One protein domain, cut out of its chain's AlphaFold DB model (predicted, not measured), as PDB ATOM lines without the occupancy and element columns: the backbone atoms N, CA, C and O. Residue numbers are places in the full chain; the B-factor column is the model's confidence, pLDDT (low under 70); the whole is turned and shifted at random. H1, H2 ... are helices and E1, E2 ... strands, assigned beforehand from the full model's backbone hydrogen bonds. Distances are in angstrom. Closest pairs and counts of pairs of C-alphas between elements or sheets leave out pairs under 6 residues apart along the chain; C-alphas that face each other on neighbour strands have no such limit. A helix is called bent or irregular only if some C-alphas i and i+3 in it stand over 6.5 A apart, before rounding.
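This is residues 184 to 298 of the 298 residues of an uncharacterized protein of Microbacterium sorbitolivorans (UniProt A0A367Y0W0). One antiparallel sheet curls round on itself into a small, nearly closed barrel: E1, E2, E3 and E6 make one wall, E4 and E7 the wall facing it, and E5 the turn between them. The short helix H1 sits by one end, while H2, after the last long link, lies beyond the other end, where residues 293 to 298 stick out as a tail. The printed part has 115 residues, with seven named strands and two named helices in the order E1 E2 E3 E4 E5 E6 H1 E7 H2; the sheet runs E1 E2 E3 E6 E5 E4 E7, and the class is mixed, helices and strands. It is compact, with a radius of gyration of the C-alphas of 14.6 A, and elongated, spanning 47 by 29 by 24 A.

E1, residues 184 to 190, forms a hairpin with E2, residues 206 to 212; N 187 and O 209 are 3.0 A apart, within hydrogen-bond range. E2 forms a hairpin with E3, residues 217 to 222, with N 208 and O 220 at 2.9 A; these three strands are a meander, each the antiparallel neighbour of the one before. E4, residues 235 to 239, E5, residues 242 to 249, and E6, residues 252 to 257, are a second meander, with N 244 and O 237 at 2.8 A and N 254 and O 247 at 2.9 A. E3 and E6 are antiparallel neighbours, with N 219 and O 255 at 3.0 A, and E3 to E6 form a Greek key, a meander of three whose last strand pairs with the strand before it. H1, residues 261 to 265, is on the sheet at a height of 8.1 A, over none of its strands, but only just: 2 of its C-alphas fall on E2 and 2 on E3. E7, residues 273 to 276, is an edge strand beside E4, with N 238 and O 274 at 2.8 A. The sheet is a folded sheet, bent back into two leaves that face each other; the closest C-alphas of the edge strands E1 and E7, those of Asp 189 and Ala 273, are 5.8 A apart. H2, residues 288 to 297, is not on the sheet. In H2 every O i to N i+4 pair is within hydrogen-bond range; in H1 0 of 1 is, but 2 of 2 O i to N i+3 pairs are.

E1 begins at C-alpha 184 (-22.354, 27.841, 84.071) and is 21.0 A long; E5 is 21.8 A, E2 18.9 A. H2 is 14.5 A long and ends at C-alpha 297 (-37.132, -12.694, 81.009).

The farthest C-alphas, Ser 214 and Ser 298, are 47.6 A apart. The printed part has no cut. The links E1 to E2, E3 to E4 and E7 to H2 are long. Mean pLDDT of the printed part is 94.9; residue 298 is under 70.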
ATOM      1  N   LEU A 184     -23.784  27.551  83.915       95.44
ATOM      2  CA  LEU A 184     -22.354  27.841  84.071       95.44
ATOM      3  C   LEU A 184     -21.516  26.559  84.110       95.44
ATOM      4  O   LEU A 184     -20.374  26.537  83.661       95.44
ATOM      5  N   ALA A 185     -22.094  25.497  84.663       95.88
ATOM      6  CA  ALA A 185     -21.569  24.143  84.653       95.88
ATOM      7  C   ALA A 185     -22.746  23.169  84.715       95.88
ATOM      8  O   ALA A 185     -23.782  23.497  85.290       95.88
ATOM      9  N   ALA A 186     -22.586  21.983  84.146       96.88
ATOM     10  CA  ALA A 186     -23.564  20.912  84.241       96.88
ATOM     11  C   ALA A 186     -22.852  19.563  84.187       96.88
ATOM     12  O   ALA A 186     -21.727  19.472  83.688       96.88
ATOM     13  N   GLY A 187     -23.525  18.536  84.681       96.75
ATOM     14  CA  GLY A 187     -23.062  17.163  84.616       96.75
ATOM     15  C   GLY A 187     -24.222  16.188  84.710       96.75
ATOM     16  O   GLY A 187     -25.373  16.562  84.939       96.75
ATOM     17  N   SER A 188     -23.899  14.929  84.449       97.38
ATOM     18  CA  SER A 188     -24.860  13.840  84.452       97.38
ATOM     19  C   SER A 188     -24.135  12.552  84.803       97.38
ATOM     20  O   SER A 188     -23.283  12.093  84.035       97.38
ATOM     21  N   ASP A 189     -24.492  11.961  85.932       97.94
ATOM     22  CA  ASP A 189     -23.869  10.745  86.450       97.94
ATOM     23  C   ASP A 189     -24.869   9.577  86.406       97.94
ATOM     24  O   ASP A 189     -26.075   9.796  86.569       97.94
ATOM     25  N   PRO A 190     -24.417   8.344  86.111       96.81
ATOM     26  CA  PRO A 190     -25.288   7.177  86.182       96.81
ATOM     27  C   PRO A 190     -25.753   6.951  87.625       96.81
ATOM     28  O   PRO A 190     -24.998   7.192  88.568       96.81
ATOM     29  N   LEU A 191     -26.985   6.477  87.788       96.50
ATOM     30  CA  LEU A 191     -27.488   6.055  89.087       96.50
ATOM     31  C   LEU A 191     -26.900   4.689  89.471       96.50
ATOM     32  O   LEU A 191     -26.856   3.780  88.645       96.50
ATOM     33  N   ASP A 192     -26.485   4.545  90.729       96.25
ATOM     34  CA  ASP A 192     -26.244   3.236  91.340       96.25
ATOM     35  C   ASP A 192     -27.573   2.716  91.920       96.25
ATOM     36  O   ASP A 192     -28.048   3.273  92.919       96.25
ATOM     37  N   PRO A 193     -28.202   1.684  91.329       95.44
ATOM     38  CA  PRO A 193     -29.484   1.167  91.804       95.44
ATOM     39  C   PRO A 193     -29.404   0.561  93.211       95.44
ATOM     40  O   PRO A 193     -30.438   0.412  93.853       95.44
ATOM     41  N   GLY A 194     -28.210   0.225  93.709       96.25
ATOM     42  CA  GLY A 194     -28.001  -0.255  95.075       96.25
ATOM     43  C   GLY A 194     -27.925   0.858  96.124       96.25
ATOM     44  O   GLY A 194     -27.961   0.569  97.318       96.25
ATOM     45  N   SER A 195     -27.832   2.126  95.709       96.38
ATOM     46  CA  SER A 195     -27.688   3.284  96.609       96.38
ATOM     47  C   SER A 195     -29.008   3.842  97.154       96.38
ATOM     48  O   SER A 195     -29.003   4.630  98.103       96.38
ATOM     49  N   VAL A 196     -30.141   3.433  96.577       96.62
ATOM     50  CA  VAL A 196     -31.486   3.893  96.944       96.62
ATOM     51  C   VAL A 196     -32.457   2.708  97.017       96.62
ATOM     52  O   VAL A 196     -32.273   1.732  96.288       96.62
ATOM     53  N   PRO A 197     -33.514   2.770  97.850       95.38
ATOM     54  CA  PRO A 197     -34.569   1.763  97.828       95.38
ATOM     55  C   PRO A 197     -35.232   1.679  96.446       95.38
ATOM     56  O   PRO A 197     -35.428   2.699  95.772       95.38
ATOM     57  N   GLN A 198     -35.625   0.473  96.038       91.44
ATOM     58  CA  GLN A 198     -36.320   0.277  94.767       91.44
ATOM     59  C   GLN A 198     -37.685   0.972  94.751       91.44
ATOM     60  O   GLN A 198     -38.318   1.186  95.785       91.44
ATOM     61  N   GLY A 199     -38.121   1.391  93.562       92.56
ATOM     62  CA  GLY A 199     -39.362   2.153  93.385       92.56
ATOM     63  C   GLY A 199     -39.275   3.637  93.781       92.56
ATOM     64  O   GLY A 199     -40.224   4.391  93.539       92.56
ATOM     65  N   VAL A 200     -38.149   4.103  94.339       96.25
ATOM     66  CA  VAL A 200     -37.933   5.532  94.637       96.25
ATOM     67  C   VAL A 200     -37.505   6.284  93.377       96.25
ATOM     68  O   VAL A 200     -38.157   7.251  92.973       96.25
ATOM     69  N   VAL A 201     -36.430   5.833  92.733       97.56
ATOM     70  CA  VAL A 201     -35.807   6.461  91.557       97.56
ATOM     71  C   VAL A 201     -35.774   5.451  90.415       97.56
ATOM     72  O   VAL A 201     -35.608   4.262  90.671       97.56
ATOM     73  N   ASP A 202     -35.952   5.900  89.171       97.50
ATOM     74  CA  ASP A 202     -35.826   5.016  88.007       97.50
ATOM     75  C   ASP A 202     -34.375   4.496  87.943       97.50
ATOM     76  O   ASP A 202     -33.459   5.312  87.791       97.50
ATOM     77  N   PRO A 203     -34.141   3.174  88.061       96.75
ATOM     78  CA  PRO A 203     -32.801   2.602  88.197       96.75
ATOM     79  C   PRO A 203     -31.909   2.827  86.966       96.75
ATOM     80  O   PRO A 203     -30.697   2.651  87.047       96.75
ATOM     81  N   PHE A 204     -32.488   3.241  85.833       96.75
ATOM     82  CA  PHE A 204     -31.772   3.528  84.584       96.75
ATOM     83  C   PHE A 204     -31.684   5.023  84.271       96.75
ATOM     84  O   PHE A 204     -31.148   5.410  83.227       96.75
ATOM     85  N   ALA A 205     -32.219   5.876  85.144       96.62
ATOM     86  CA  ALA A 205     -32.076   7.312  85.003       96.62
ATOM     87  C   ALA A 205     -30.650   7.769  85.325       96.62
ATOM     88  O   ALA A 205     -29.820   7.059  85.897       96.62
ATOM     89  N   ARG A 206     -30.368   9.012  84.941       97.75
ATOM     90  CA  ARG A 206     -29.137   9.706  85.303       97.75
ATOM     91  C   ARG A 206     -29.467  10.809  86.293       97.75
ATOM     92  O   ARG A 206     -30.512  11.449  86.176       97.75
ATOM     93  N   VAL A 207     -28.565  11.047  87.237       98.25
ATOM     94  CA  VAL A 207     -28.642  12.211  88.119       98.25
ATOM     95  C   VAL A 207     -28.089  13.395  87.346       98.25
ATOM     96  O   VAL A 207     -26.882  13.502  87.121       98.25
ATOM     97  N   GLU A 208     -28.977  14.264  86.884       97.94
ATOM     98  CA  GLU A 208     -28.612  15.474  86.162       97.94
ATOM     99  C   GLU A 208     -28.453  16.627  87.140       97.94
ATOM    100  O   GLU A 208     -29.275  16.829  88.034       97.94
ATOM    101  N   TRP A 209     -27.401  17.419  86.963       97.94
ATOM    102  CA  TRP A 209     -27.178  18.594  87.787       97.94
ATOM    103  C   TRP A 209     -26.653  19.758  86.963       97.94
ATOM    104  O   TRP A 209     -25.973  19.592  85.947       97.94
ATOM    105  N   ARG A 210     -26.948  20.976  87.419       97.44
ATOM    106  CA  ARG A 210     -26.416  22.197  86.812       97.44
ATOM    107  C   ARG A 210     -26.248  23.332  87.803       97.44
ATOM    108  O   ARG A 210     -27.026  23.495  88.736       97.44
ATOM    109  N   VAL A 211     -25.260  24.174  87.534       97.19
ATOM    110  CA  VAL A 211     -25.041  25.451  88.210       97.19
ATOM    111  C   VAL A 211     -25.600  26.569  87.342       97.19
ATOM    112  O   VAL A 211     -25.154  26.799  86.221       97.19
ATOM    113  N   THR A 212     -26.586  27.278  87.871       96.44
ATOM    114  CA  THR A 212     -27.239  28.415  87.212       96.44
ATOM    115  C   THR A 212     -26.416  29.700  87.333       96.44
ATOM    116  O   THR A 212     -25.557  29.825  88.206       96.44
ATOM    117  N   ALA A 213     -26.729  30.709  86.512       94.44
ATOM    118  CA  ALA A 213     -26.105  32.036  86.593       94.44
ATOM    119  C   ALA A 213     -26.276  32.714  87.970       94.44
ATOM    120  O   ALA A 213     -25.415  33.482  88.390       94.44
ATOM    121  N   SER A 214     -27.346  32.389  88.708       94.00
ATOM    122  CA  SER A 214     -27.560  32.850  90.088       94.00
ATOM    123  C   SER A 214     -26.735  32.082  91.132       94.00
ATOM    124  O   SER A 214     -27.026  32.180  92.321       94.00
ATOM    125  N   MET A 215     -25.754  31.276  90.712       95.25
ATOM    126  CA  MET A 215     -24.917  30.436  91.578       95.25
ATOM    127  C   MET A 215     -25.720  29.470  92.460       95.25
ATOM    128  O   MET A 215     -25.342  29.178  93.600       95.25
ATOM    129  N   ALA A 216     -26.830  28.966  91.919       96.06
ATOM    130  CA  ALA A 216     -27.597  27.890  92.530       96.06
ATOM    131  C   ALA A 216     -27.365  26.581  91.780       96.06
ATOM    132  O   ALA A 216     -27.314  26.582  90.548       96.06
ATOM    133  N   LEU A 217     -27.244  25.502  92.544       97.69
ATOM    134  CA  LEU A 217     -27.187  24.131  92.072       97.69
ATOM    135  C   LEU A 217     -28.618  23.619  91.966       97.69
ATOM    136  O   LEU A 217     -29.363  23.688  92.940       97.69
ATOM    137  N   GLU A 218     -28.986  23.122  90.796       97.75
ATOM    138  CA  GLU A 218     -30.229  22.396  90.561       97.75
ATOM    139  C   GLU A 218     -29.880  20.947  90.255       97.75
ATOM    140  O   GLU A 218     -28.947  20.700  89.486       97.75
ATOM    141  N   VAL A 219     -30.612  20.015  90.857       98.31
ATOM    142  CA  VAL A 219     -30.446  18.575  90.639       98.31
ATOM    143  C   VAL A 219     -31.795  17.974  90.286       98.31
ATOM    144  O   VAL A 219     -32.803  18.323  90.904       98.31
ATOM    145  N   THR A 220     -31.809  17.086  89.298       97.88
ATOM    146  CA  THR A 220     -32.997  16.367  88.842       97.88
ATOM    147  C   THR A 220     -32.681  14.907  88.557       97.88
ATOM    148  O   THR A 220     -31.631  14.588  88.000       97.88
ATOM    149  N   VAL A 221     -33.608  14.016  88.890       97.88
ATOM    150  CA  VAL A 221     -33.547  12.595  88.526       97.88
ATOM    151  C   VAL A 221     -34.966  12.049  88.355       97.88
ATOM    152  O   VAL A 221     -35.879  12.448  89.078       97.88
ATOM    153  N   ALA A 222     -35.186  11.171  87.377       96.88
ATOM    154  CA  ALA A 222     -36.509  10.595  87.149       96.88
ATOM    155  C   ALA A 222     -36.910   9.670  88.310       96.88
ATOM    156  O   ALA A 222     -36.116   8.849  88.769       96.88
ATOM    157  N   ALA A 223     -38.143   9.796  88.795       97.06
ATOM    158  CA  ALA A 223     -38.692   8.864  89.770       97.06
ATOM    159  C   ALA A 223     -39.073   7.547  89.081       97.06
ATOM    160  O   ALA A 223     -39.465   7.550  87.912       97.06
ATOM    161  N   ALA A 224     -39.019   6.434  89.813       95.62
ATOM    162  CA  ALA A 224     -39.501   5.173  89.263       95.62
ATOM    163  C   ALA A 224     -41.021   5.254  89.012       95.62
ATOM    164  O   ALA A 224     -41.748   5.895  89.796       95.62
ATOM    165  N   PRO A 225     -41.533   4.606  87.949       93.50
ATOM    166  CA  PRO A 225     -42.957   4.346  87.834       93.50
ATOM    167  C   PRO A 225     -43.425   3.527  89.040       93.50
ATOM    168  O   PRO A 225     -42.738   2.612  89.491       93.50
ATOM    169  N   VAL A 226     -44.600   3.866  89.565       88.69
ATOM    170  CA  VAL A 226     -45.209   3.190  90.715       88.69
ATOM    171  C   VAL A 226     -46.636   2.797  90.365       88.69
ATOM    172  O   VAL A 226     -47.367   3.582  89.761       88.69
ATOM    173  N   ALA A 227     -47.027   1.584  90.737       84.19
ATOM    174  CA  ALA A 227     -48.418   1.161  90.735       84.19
ATOM    175  C   ALA A 227     -48.948   1.347  92.163       84.19
ATOM    176  O   ALA A 227     -48.641   0.559  93.050       84.19
ATOM    177  N   GLY A 228     -49.682   2.435  92.399       81.69
ATOM    178  CA  GLY A 228     -50.178   2.806  93.727       81.69
ATOM    179  C   GLY A 228     -49.535   4.081  94.286       81.69
ATOM    180  O   GLY A 228     -49.022   4.901  93.518       81.69
ATOM    181  N   PRO A 229     -49.609   4.304  95.612       82.00
ATOM    182  CA  PRO A 229     -49.076   5.511  96.228       82.00
ATOM    183  C   PRO A 229     -47.555   5.578  96.072       82.00
ATOM    184  O   PRO A 229     -46.842   4.589  96.223       82.00
ATOM    185  N   ALA A 230     -47.047   6.776  95.783       85.69
ATOM    186  CA  ALA A 230     -45.613   7.003  95.709       85.69
ATOM    187  C   ALA A 230     -44.954   6.791  97.089       85.69
ATOM    188  O   ALA A 230     -45.510   7.240  98.097       85.69
ATOM    189  N   PRO A 231     -43.760   6.168  97.154       86.81
ATOM    190  CA  PRO A 231     -43.020   6.038  98.401       86.81
ATOM    191  C   PRO A 231     -42.733   7.415  99.002       86.81
ATOM    192  O   PRO A 231     -42.287   8.336  98.313       86.81
ATOM    193  N   THR A 232     -42.979   7.533 100.305       91.25
ATOM    194  CA  THR A 232     -42.652   8.729 101.085       91.25
ATOM    195  C   THR A 232     -41.271   8.527 101.696       91.25
ATOM    196  O   THR A 232     -41.138   7.897 102.741       91.25
ATOM    197  N   VAL A 233     -40.242   9.020 101.012       95.25
ATOM    198  CA  VAL A 233     -38.843   8.941 101.455       95.25
ATOM    199  C   VAL A 233     -38.171  10.304 101.348       95.25
ATOM    200  O   VAL A 233     -38.510  11.106 100.477       95.25
ATOM    201  N   GLU A 234     -37.207  10.557 102.227       96.94
ATOM    202  CA  GLU A 234     -36.301  11.694 102.099       96.94
ATOM    203  C   GLU A 234     -35.162  11.306 101.152       96.94
ATOM    204  O   GLU A 234     -34.400  10.384 101.439       96.94
ATOM    205  N   LEU A 235     -35.071  11.978 100.005       98.31
ATOM    206  CA  LEU A 235     -34.033  11.725  99.010       98.31
ATOM    207  C   LEU A 235     -33.063  12.902  98.975       98.31
ATOM    208  O   LEU A 235     -33.473  14.050  98.788       98.31
ATOM    209  N   LEU A 236     -31.776  12.612  99.114       98.50
ATOM    210  CA  LEU A 236     -30.704  13.594  99.052       98.50
ATOM    211  C   LEU A 236     -29.854  13.328  97.810       98.50
ATOM    212  O   LEU A 236     -29.534  12.182  97.496       98.50
ATOM    213  N   ALA A 237     -29.475  14.388  97.103       98.38
ATOM    214  CA  ALA A 237     -28.431  14.329  96.094       98.38
ATOM    215  C   ALA A 237     -27.174  15.014  96.603       98.38
ATOM    216  O   ALA A 237     -27.215  16.168  97.032       98.38
ATOM    217  N   GLN A 238     -26.045  14.337  96.480       98.12
ATOM    218  CA  GLN A 238     -24.746  14.902  96.778       98.12
ATOM    219  C   GLN A 238     -23.985  15.150  95.478       98.12
ATOM    220  O   GLN A 238     -23.716  14.217  94.729       98.12
ATOM    221  N   VAL A 239     -23.618  16.408  95.224       98.06
ATOM    222  CA  VAL A 239     -22.772  16.827  94.095       98.06
ATOM    223  C   VAL A 239     -21.502  17.440  94.672       98.06
ATOM    224  O   VAL A 239     -21.538  18.531  95.248       98.06
ATOM    225  N   GLY A 240     -20.379  16.729  94.566       96.38
ATOM    226  CA  GLY A 240     -19.154  17.097  95.284       96.38
ATOM    227  C   GLY A 240     -19.406  17.255  96.800       96.38
ATOM    228  O   GLY A 240     -19.890  16.315  97.433       96.38
ATOM    229  N   PRO A 241     -19.104  18.416  97.416       96.50
ATOM    230  CA  PRO A 241     -19.344  18.666  98.840       96.50
ATOM    231  C   PRO A 241     -20.748  19.212  99.151       96.50
ATOM    232  O   PRO A 241     -21.021  19.537 100.306       96.50
ATOM    233  N   LEU A 242     -21.603  19.421  98.145       97.75
ATOM    234  CA  LEU A 242     -22.933  19.991  98.342       97.75
ATOM    235  C   LEU A 242     -23.981  18.892  98.422       97.75
ATOM    236  O   LEU A 242     -24.066  18.055  97.531       97.75
ATOM    237  N   GLU A 243     -24.813  18.971  99.451       98.00
ATOM    238  CA  GLU A 243     -26.003  18.146  99.623       98.00
ATOM    239  C   GLU A 243     -27.250  18.949  99.232       98.00
ATOM    240  O   GLU A 243     -27.373  20.139  99.550       98.00
ATOM    241  N   VAL A 244     -28.158  18.309  98.501       98.44
ATOM    242  CA  VAL A 244     -29.375  18.909  97.957       98.44
ATOM    243  C   VAL A 244     -30.561  18.008  98.296       98.44
ATOM    244  O   VAL A 244     -30.658  16.919  97.730       98.44
ATOM    245  N   PRO A 245     -31.491  18.440  99.165       98.31
ATOM    246  CA  PRO A 245     -32.725  17.699  99.382       98.31
ATOM    247  C   PRO A 245     -33.586  17.737  98.121       98.31
ATOM    248  O   PRO A 245     -33.768  18.798  97.509       98.31
ATOM    249  N   LEU A 246     -34.098  16.574  97.728       98.31
ATOM    250  CA  LEU A 246     -34.942  16.394  96.558       98.31
ATOM    251  C   LEU A 246     -36.396  16.178  96.970       98.31
ATOM    252  O   LEU A 246     -36.704  15.467  97.924       98.31
ATOM    253  N   PHE A 247     -37.300  16.749  96.185       96.75
ATOM    254  CA  PHE A 247     -38.739  16.596  96.337       96.75
ATOM    255  C   PHE A 247     -39.318  15.992  95.066       96.75
ATOM    256  O   PHE A 247     -38.930  16.367  93.953       96.75
ATOM    257  N   ARG A 248     -40.249  15.053  95.233       95.19
ATOM    258  CA  ARG A 248     -40.931  14.399  94.119       95.19
ATOM    259  C   ARG A 248     -42.118  15.238  93.657       95.19
ATOM    260  O   ARG A 248     -43.008  15.535  94.450       95.19
ATOM    261  N   ALA A 249     -42.156  15.558  92.369       92.31
ATOM    262  CA  ALA A 249     -43.302  16.154  91.690       92.31
ATOM    263  C   ALA A 249     -43.357  15.638  90.246       92.31
ATOM    264  O   ALA A 249     -42.320  15.516  89.600       92.31
ATOM    265  N   ASP A 250     -44.549  15.292  89.756       88.88
ATOM    266  CA  ASP A 250     -44.790  14.910  88.353       88.88
ATOM    267  C   ASP A 250     -43.827  13.838  87.799       88.88
ATOM    268  O   ASP A 250     -43.354  13.909  86.668       88.88
ATOM    269  N   GLY A 251     -43.500  12.830  88.617       90.75
ATOM    270  CA  GLY A 251     -42.604  11.737  88.214       90.75
ATOM    271  C   GLY A 251     -41.114  12.099  88.182       90.75
ATOM    272  O   GLY A 251     -40.309  11.307  87.700       90.75
ATOM    273  N   VAL A 252     -40.723  13.253  88.723       95.31
ATOM    274  CA  VAL A 252     -39.330  13.703  88.805       95.31
ATOM    275  C   VAL A 252     -38.994  14.082  90.244       95.31
ATOM    276  O   VAL A 252     -39.772  14.736  90.937       95.31
ATOM    277  N   TRP A 253     -37.816  13.680  90.703       97.69
ATOM    278  CA  TRP A 253     -37.197  14.216  91.908       97.69
ATOM    279  C   TRP A 253     -36.374  15.436  91.533       97.69
ATOM    280  O   TRP A 253     -35.529  15.363  90.642       97.69
ATOM    281  N   SER A 254     -36.615  16.560  92.199       97.75
ATOM    282  CA  SER A 254     -35.882  17.796  91.936       97.75
ATOM    283  C   SER A 254     -35.551  18.548  93.216       97.75
ATOM    284  O   SER A 254     -36.298  18.505  94.192       97.75
ATOM    285  N   GLY A 255     -34.418  19.240  93.216       97.56
ATOM    286  CA  GLY A 255     -33.954  20.000  94.367       97.56
ATOM    287  C   GLY A 255     -33.051  21.149  93.961       97.56
ATOM    288  O   GLY A 255     -32.510  21.194  92.852       97.56
ATOM    289  N   ARG A 256     -32.900  22.111  94.874       97.75
ATOM    290  CA  ARG A 256     -32.083  23.301  94.649       97.75
ATOM    291  C   ARG A 256     -31.315  23.688  95.903       97.75
ATOM    292  O   ARG A 256     -31.897  23.811  96.976       97.75
ATOM    293  N   ALA A 257     -30.028  23.971  95.740       97.25
ATOM    294  CA  ALA A 257     -29.162  24.475  96.799       97.25
ATOM    295  C   ALA A 257     -28.437  25.755  96.368       97.25
ATOM    296  O   ALA A 257     -28.125  25.973  95.195       97.25
ATOM    297  N   GLY A 258     -28.165  26.635  97.331       94.62
ATOM    298  CA  GLY A 258     -27.284  27.784  97.123       94.62
ATOM    299  C   GLY A 258     -25.803  27.388  97.147       94.62
ATOM    300  O   GLY A 258     -25.455  26.221  97.293       94.62
ATOM    301  N   ARG A 259     -24.916  28.389  97.076       92.50
ATOM    302  CA  ARG A 259     -23.456  28.227  97.257       92.50
ATOM    303  C   ARG A 259     -22.774  27.335  96.207       92.50
ATOM    304  O   ARG A 259     -21.685  26.824  96.451       92.50
ATOM    305  N   ALA A 260     -23.339  27.233  95.005       94.81
ATOM    306  CA  ALA A 260     -22.805  26.392  93.932       94.81
ATOM    307  C   ALA A 260     -21.459  26.870  93.352       94.81
ATOM    308  O   ALA A 260     -20.820  26.144  92.596       94.81
ATOM    309  N   ALA A 261     -20.994  28.065  93.735       94.50
ATOM    310  CA  ALA A 261     -19.678  28.572  93.354       94.50
ATOM    311  C   ALA A 261     -18.534  27.630  93.777       94.50
ATOM    312  O   ALA A 261     -17.532  27.557  93.071       94.50
ATOM    313  N   VAL A 262     -18.697  26.873  94.873       96.06
ATOM    314  CA  VAL A 262     -17.699  25.876  95.299       96.06
ATOM    315  C   VAL A 262     -17.481  24.801  94.233       96.06
ATOM    316  O   VAL A 262     -16.340  24.428  93.989       96.06
ATOM    317  N   LEU A 263     -18.532  24.378  93.520       96.50
ATOM    318  CA  LEU A 263     -18.418  23.372  92.460       96.50
ATOM    319  C   LEU A 263     -17.596  23.867  91.276       96.50
ATOM    320  O   LEU A 263     -16.867  23.089  90.668       96.50
ATOM    321  N   LEU A 264     -17.678  25.160  90.956       96.38
ATOM    322  CA  LEU A 264     -16.919  25.746  89.849       96.38
ATOM    323  C   LEU A 264     -15.406  25.742  90.113       96.38
ATOM    324  O   LEU A 264     -14.632  25.761  89.157       96.38
ATOM    325  N   ALA A 265     -14.996  25.694  91.383       96.19
ATOM    326  CA  ALA A 265     -13.595  25.611  91.786       96.19
ATOM    327  C   ALA A 265     -13.039  24.174  91.792       96.19
ATOM    328  O   ALA A 265     -11.823  24.006  91.770       96.19
ATOM    329  N   LEU A 266     -13.905  23.155  91.808       96.75
ATOM    330  CA  LEU A 266     -13.506  21.743  91.819       96.75
ATOM    331  C   LEU A 266     -13.067  21.256  90.438       96.75
ATOM    332  O   LEU A 266     -13.536  21.777  89.421       96.75
ATOM    333  N   GLY A 267     -12.237  20.217  90.380       96.38
ATOM    334  CA  GLY A 267     -11.970  19.494  89.136       96.38
ATOM    335  C   GLY A 267     -13.210  18.733  88.636       96.38
ATOM    336  O   GLY A 267     -14.098  18.430  89.430       96.38
ATOM    337  N   PRO A 268     -13.312  18.395  87.335       92.75
ATOM    338  CA  PRO A 268     -14.452  17.643  86.798       92.75
ATOM    339  C   PRO A 268     -14.738  16.324  87.533       92.75
ATOM    340  O   PRO A 268     -15.898  16.020  87.790       92.75
ATOM    341  N   ASP A 269     -13.698  15.588  87.938       94.25
ATOM    342  CA  ASP A 269     -13.840  14.304  88.640       94.25
ATOM    343  C   ASP A 269     -14.405  14.428  90.062       94.25
ATOM    344  O   ASP A 269     -14.955  13.467  90.594       94.25
ATOM    345  N   GLU A 270     -14.305  15.612  90.665       95.69
ATOM    346  CA  GLU A 270     -14.834  15.920  91.998       95.69
ATOM    347  C   GLU A 270     -16.287  16.427  91.942       95.69
ATOM    348  O   GLU A 270     -16.929  16.598  92.977       95.69
ATOM    349  N   ARG A 271     -16.831  16.665  90.739       96.00
ATOM    350  CA  ARG A 271     -18.207  17.145  90.507       96.00
ATOM    351  C   ARG A 271     -19.166  15.997  90.182       96.00
ATOM    352  O   ARG A 271     -20.043  16.148  89.337       96.00
ATOM    353  N   ARG A 272     -18.981  14.844  90.819       97.12
ATOM    354  CA  ARG A 272     -19.864  13.686  90.639       97.12
ATOM    355  C   ARG A 272     -21.102  13.817  91.505       97.12
ATOM    356  O   ARG A 272     -21.000  14.229  92.664       97.12
ATOM    357  N   ALA A 273     -22.239  13.447  90.936       97.81
ATOM    358  CA  ALA A 273     -23.500  13.316  91.635       97.81
ATOM    359  C   ALA A 273     -23.736  11.870  92.092       97.81
ATOM    360  O   ALA A 273     -23.481  10.925  91.350       97.81
ATOM    361  N   HIS A 274     -24.252  11.707  93.302       97.56
ATOM    362  CA  HIS A 274     -24.805  10.448  93.796       97.56
ATOM    363  C   HIS A 274     -26.023  10.730  94.673       97.56
ATOM    364  O   HIS A 274     -26.224  11.861  95.119       97.56
ATOM    365  N   LEU A 275     -26.854   9.712  94.881       98.19
ATOM    366  CA  LEU A 275     -28.046   9.810  95.714       98.19
ATOM    367  C   LEU A 275     -27.840   9.062  97.026       98.19
ATOM    368  O   LEU A 275     -27.066   8.109  97.096       98.19
ATOM    369  N   SER A 276     -28.555   9.494  98.054       97.62
ATOM    370  CA  SER A 276     -28.643   8.793  99.327       97.62
ATOM    371  C   SER A 276     -30.029   8.968  99.938       97.62
ATOM    372  O   SER A 276     -30.724   9.961  99.706       97.62
ATOM    373  N   VAL A 277     -30.440   7.972 100.721       97.81
ATOM    374  CA  VAL A 277     -31.669   8.002 101.517       97.81
ATOM    375  C   VAL A 277     -31.272   7.794 102.977       97.81
ATOM    376  O   VAL A 277     -30.689   6.756 103.298       97.81
ATOM    377  N   PRO A 278     -31.537   8.755 103.879       97.06
ATOM    378  CA  PRO A 278     -31.232   8.593 105.293       97.06
ATOM    379  C   PRO A 278     -31.861   7.320 105.872       97.06
ATOM    380  O   PRO A 278     -33.049   7.060 105.699       97.06
ATOM    381  N   GLY A 279     -31.052   6.521 106.572       95.38
ATOM    382  CA  GLY A 279     -31.493   5.261 107.180       95.38
ATOM    383  C   GLY A 279     -31.557   4.063 106.226       95.38
ATOM    384  O   GLY A 279     -31.841   2.960 106.687       95.38
ATOM    385  N   PHE A 280     -31.262   4.245 104.938       95.69
ATOM    386  CA  PHE A 280     -31.072   3.140 104.003       95.69
ATOM    387  C   PHE A 280     -29.601   2.720 103.973       95.69
ATOM    388  O   PHE A 280     -28.713   3.560 103.828       95.69
ATOM    389  N   GLU A 281     -29.344   1.421 104.106       95.81
ATOM    390  CA  GLU A 281     -28.010   0.847 103.943       95.81
ATOM    391  C   GLU A 281     -27.808   0.453 102.471       95.81
ATOM    392  O   GLU A 281     -28.537  -0.413 101.979       95.81
ATOM    393  N   PRO A 282     -26.856   1.077 101.745       94.38
ATOM    394  CA  PRO A 282     -26.610   0.756 100.346       94.38
ATOM    395  C   PRO A 282     -26.198  -0.699 100.146       94.38
ATOM    396  O   PRO A 282     -25.395  -1.246 100.903       94.38
ATOM    397  N   ILE A 283     -26.687  -1.298  99.066       94.56
ATOM    398  CA  ILE A 283     -26.381  -2.678  98.701       94.56
ATOM    399  C   ILE A 283     -25.358  -2.644  97.563       94.56
ATOM    400  O   ILE A 283     -25.689  -2.231  96.453       94.56
ATOM    401  N   PRO A 284     -24.095  -3.026  97.815       93.25
ATOM    402  CA  PRO A 284     -23.042  -2.880  96.823       93.25
ATOM    403  C   PRO A 284     -23.206  -3.873  95.669       93.25
ATOM    404  O   PRO A 284     -23.667  -4.999  95.847       93.25
ATOM    405  N   GLY A 285     -22.748  -3.470  94.483       92.56
ATOM    406  CA  GLY A 285     -22.625  -4.367  93.332       92.56
ATOM    407  C   GLY A 285     -23.941  -4.708  92.629       92.56
ATOM    408  O   GLY A 285     -23.956  -5.638  91.826       92.56
ATOM    409  N   VAL A 286     -25.024  -3.976  92.908       95.31
ATOM    410  CA  VAL A 286     -26.274  -4.095  92.148       95.31
ATOM    411  C   VAL A 286     -26.043  -3.551  90.739       95.31
ATOM    412  O   VAL A 286     -25.714  -2.381  90.553       95.31
ATOM    413  N   ASP A 287     -26.209  -4.410  89.737       95.00
ATOM    414  CA  ASP A 287     -25.995  -4.060  88.335       95.00
ATOM    415  C   ASP A 287     -27.327  -3.801  87.620       95.00
ATOM    416  O   ASP A 287     -28.177  -4.690  87.507       95.00
ATOM    417  N   ALA A 288     -27.500  -2.581  87.106       93.81
ATOM    418  CA  ALA A 288     -28.733  -2.162  86.445       93.81
ATOM    419  C   ALA A 288     -29.040  -3.013  85.200       93.81
ATOM    420  O   ALA A 288     -30.191  -3.384  84.970       93.81
ATOM    421  N   GLU A 289     -28.028  -3.372  84.407       95.00
ATOM    422  CA  GLU A 289     -28.235  -4.168  83.189       95.00
ATOM    423  C   GLU A 289     -28.676  -5.601  83.512       95.00
ATOM    424  O   GLU A 289     -29.546  -6.161  82.840       95.00
ATOM    425  N   THR A 290     -28.154  -6.183  84.590       95.50
ATOM    426  CA  THR A 290     -28.620  -7.475  85.099       95.50
ATOM    427  C   THR A 290     -30.074  -7.401  85.563       95.50
ATOM    428  O   THR A 290     -30.853  -8.288  85.213       95.50
ATOM    429  N   LEU A 291     -30.472  -6.339  86.275       95.00
ATOM    430  CA  LEU A 291     -31.875  -6.113  86.646       95.00
ATOM    431  C   LEU A 291     -32.780  -6.000  85.407       95.00
ATOM    432  O   LEU A 291     -33.825  -6.650  85.355       95.00
ATOM    433  N   ALA A 292     -32.364  -5.244  84.382       94.12
ATOM    434  CA  ALA A 292     -33.114  -5.120  83.126       94.12
ATOM    435  C   ALA A 292     -33.340  -6.479  82.460       94.12
ATOM    436  O   ALA A 292     -34.439  -6.773  81.990       94.12
ATOM    437  N   ARG A 293     -32.297  -7.315  82.426       95.38
ATOM    438  CA  ARG A 293     -32.368  -8.651  81.838       95.38
ATOM    439  C   ARG A 293     -33.343  -9.549  82.600       95.38
ATOM    440  O   ARG A 293     -34.179 -10.175  81.963       95.38
ATOM    441  N   ILE A 294     -33.281  -9.566  83.935       93.19
ATOM    442  CA  ILE A 294     -34.214 -10.344  84.770       93.19
ATOM    443  C   ILE A 294     -35.666  -9.909  84.514       93.19
ATOM    444  O   ILE A 294     -36.550 -10.753  84.369       93.19
ATOM    445  N   ALA A 295     -35.910  -8.600  84.418       91.31
ATOM    446  CA  ALA A 295     -37.241  -8.064  84.150       91.31
ATOM    447  C   ALA A 295     -37.754  -8.401  82.738       91.31
ATOM    448  O   ALA A 295     -38.954  -8.573  82.562       91.31
ATOM    449  N   GLY A 296     -36.868  -8.509  81.742       87.00
ATOM    450  CA  GLY A 296     -37.233  -8.880  80.371       87.00
ATOM    451  C   GLY A 296     -37.448 -10.382  80.142       87.00
ATOM    452  O   GLY A 296     -38.044 -10.757  79.134       87.00
ATOM    453  N   GLU A 297     -36.951 -11.233  81.041       78.94
ATOM    454  CA  GLU A 297     -37.132 -12.694  81.009       78.94
ATOM    455  C   GLU A 297     -38.354 -13.172  81.826       78.94
ATOM    456  O   GLU A 297     -38.722 -14.344  81.728       78.94
ATOM    457  N   SER A 298     -38.954 -12.285  82.633       65.75
ATOM    458  CA  SER A 298     -40.118 -12.553  83.500       65.75
ATOM    459  C   SER A 298     -41.447 -12.368  82.778       65.75
ATOM    460  O   SER A 298     -42.368 -13.146  83.107       65.75
TER     461      SER A 298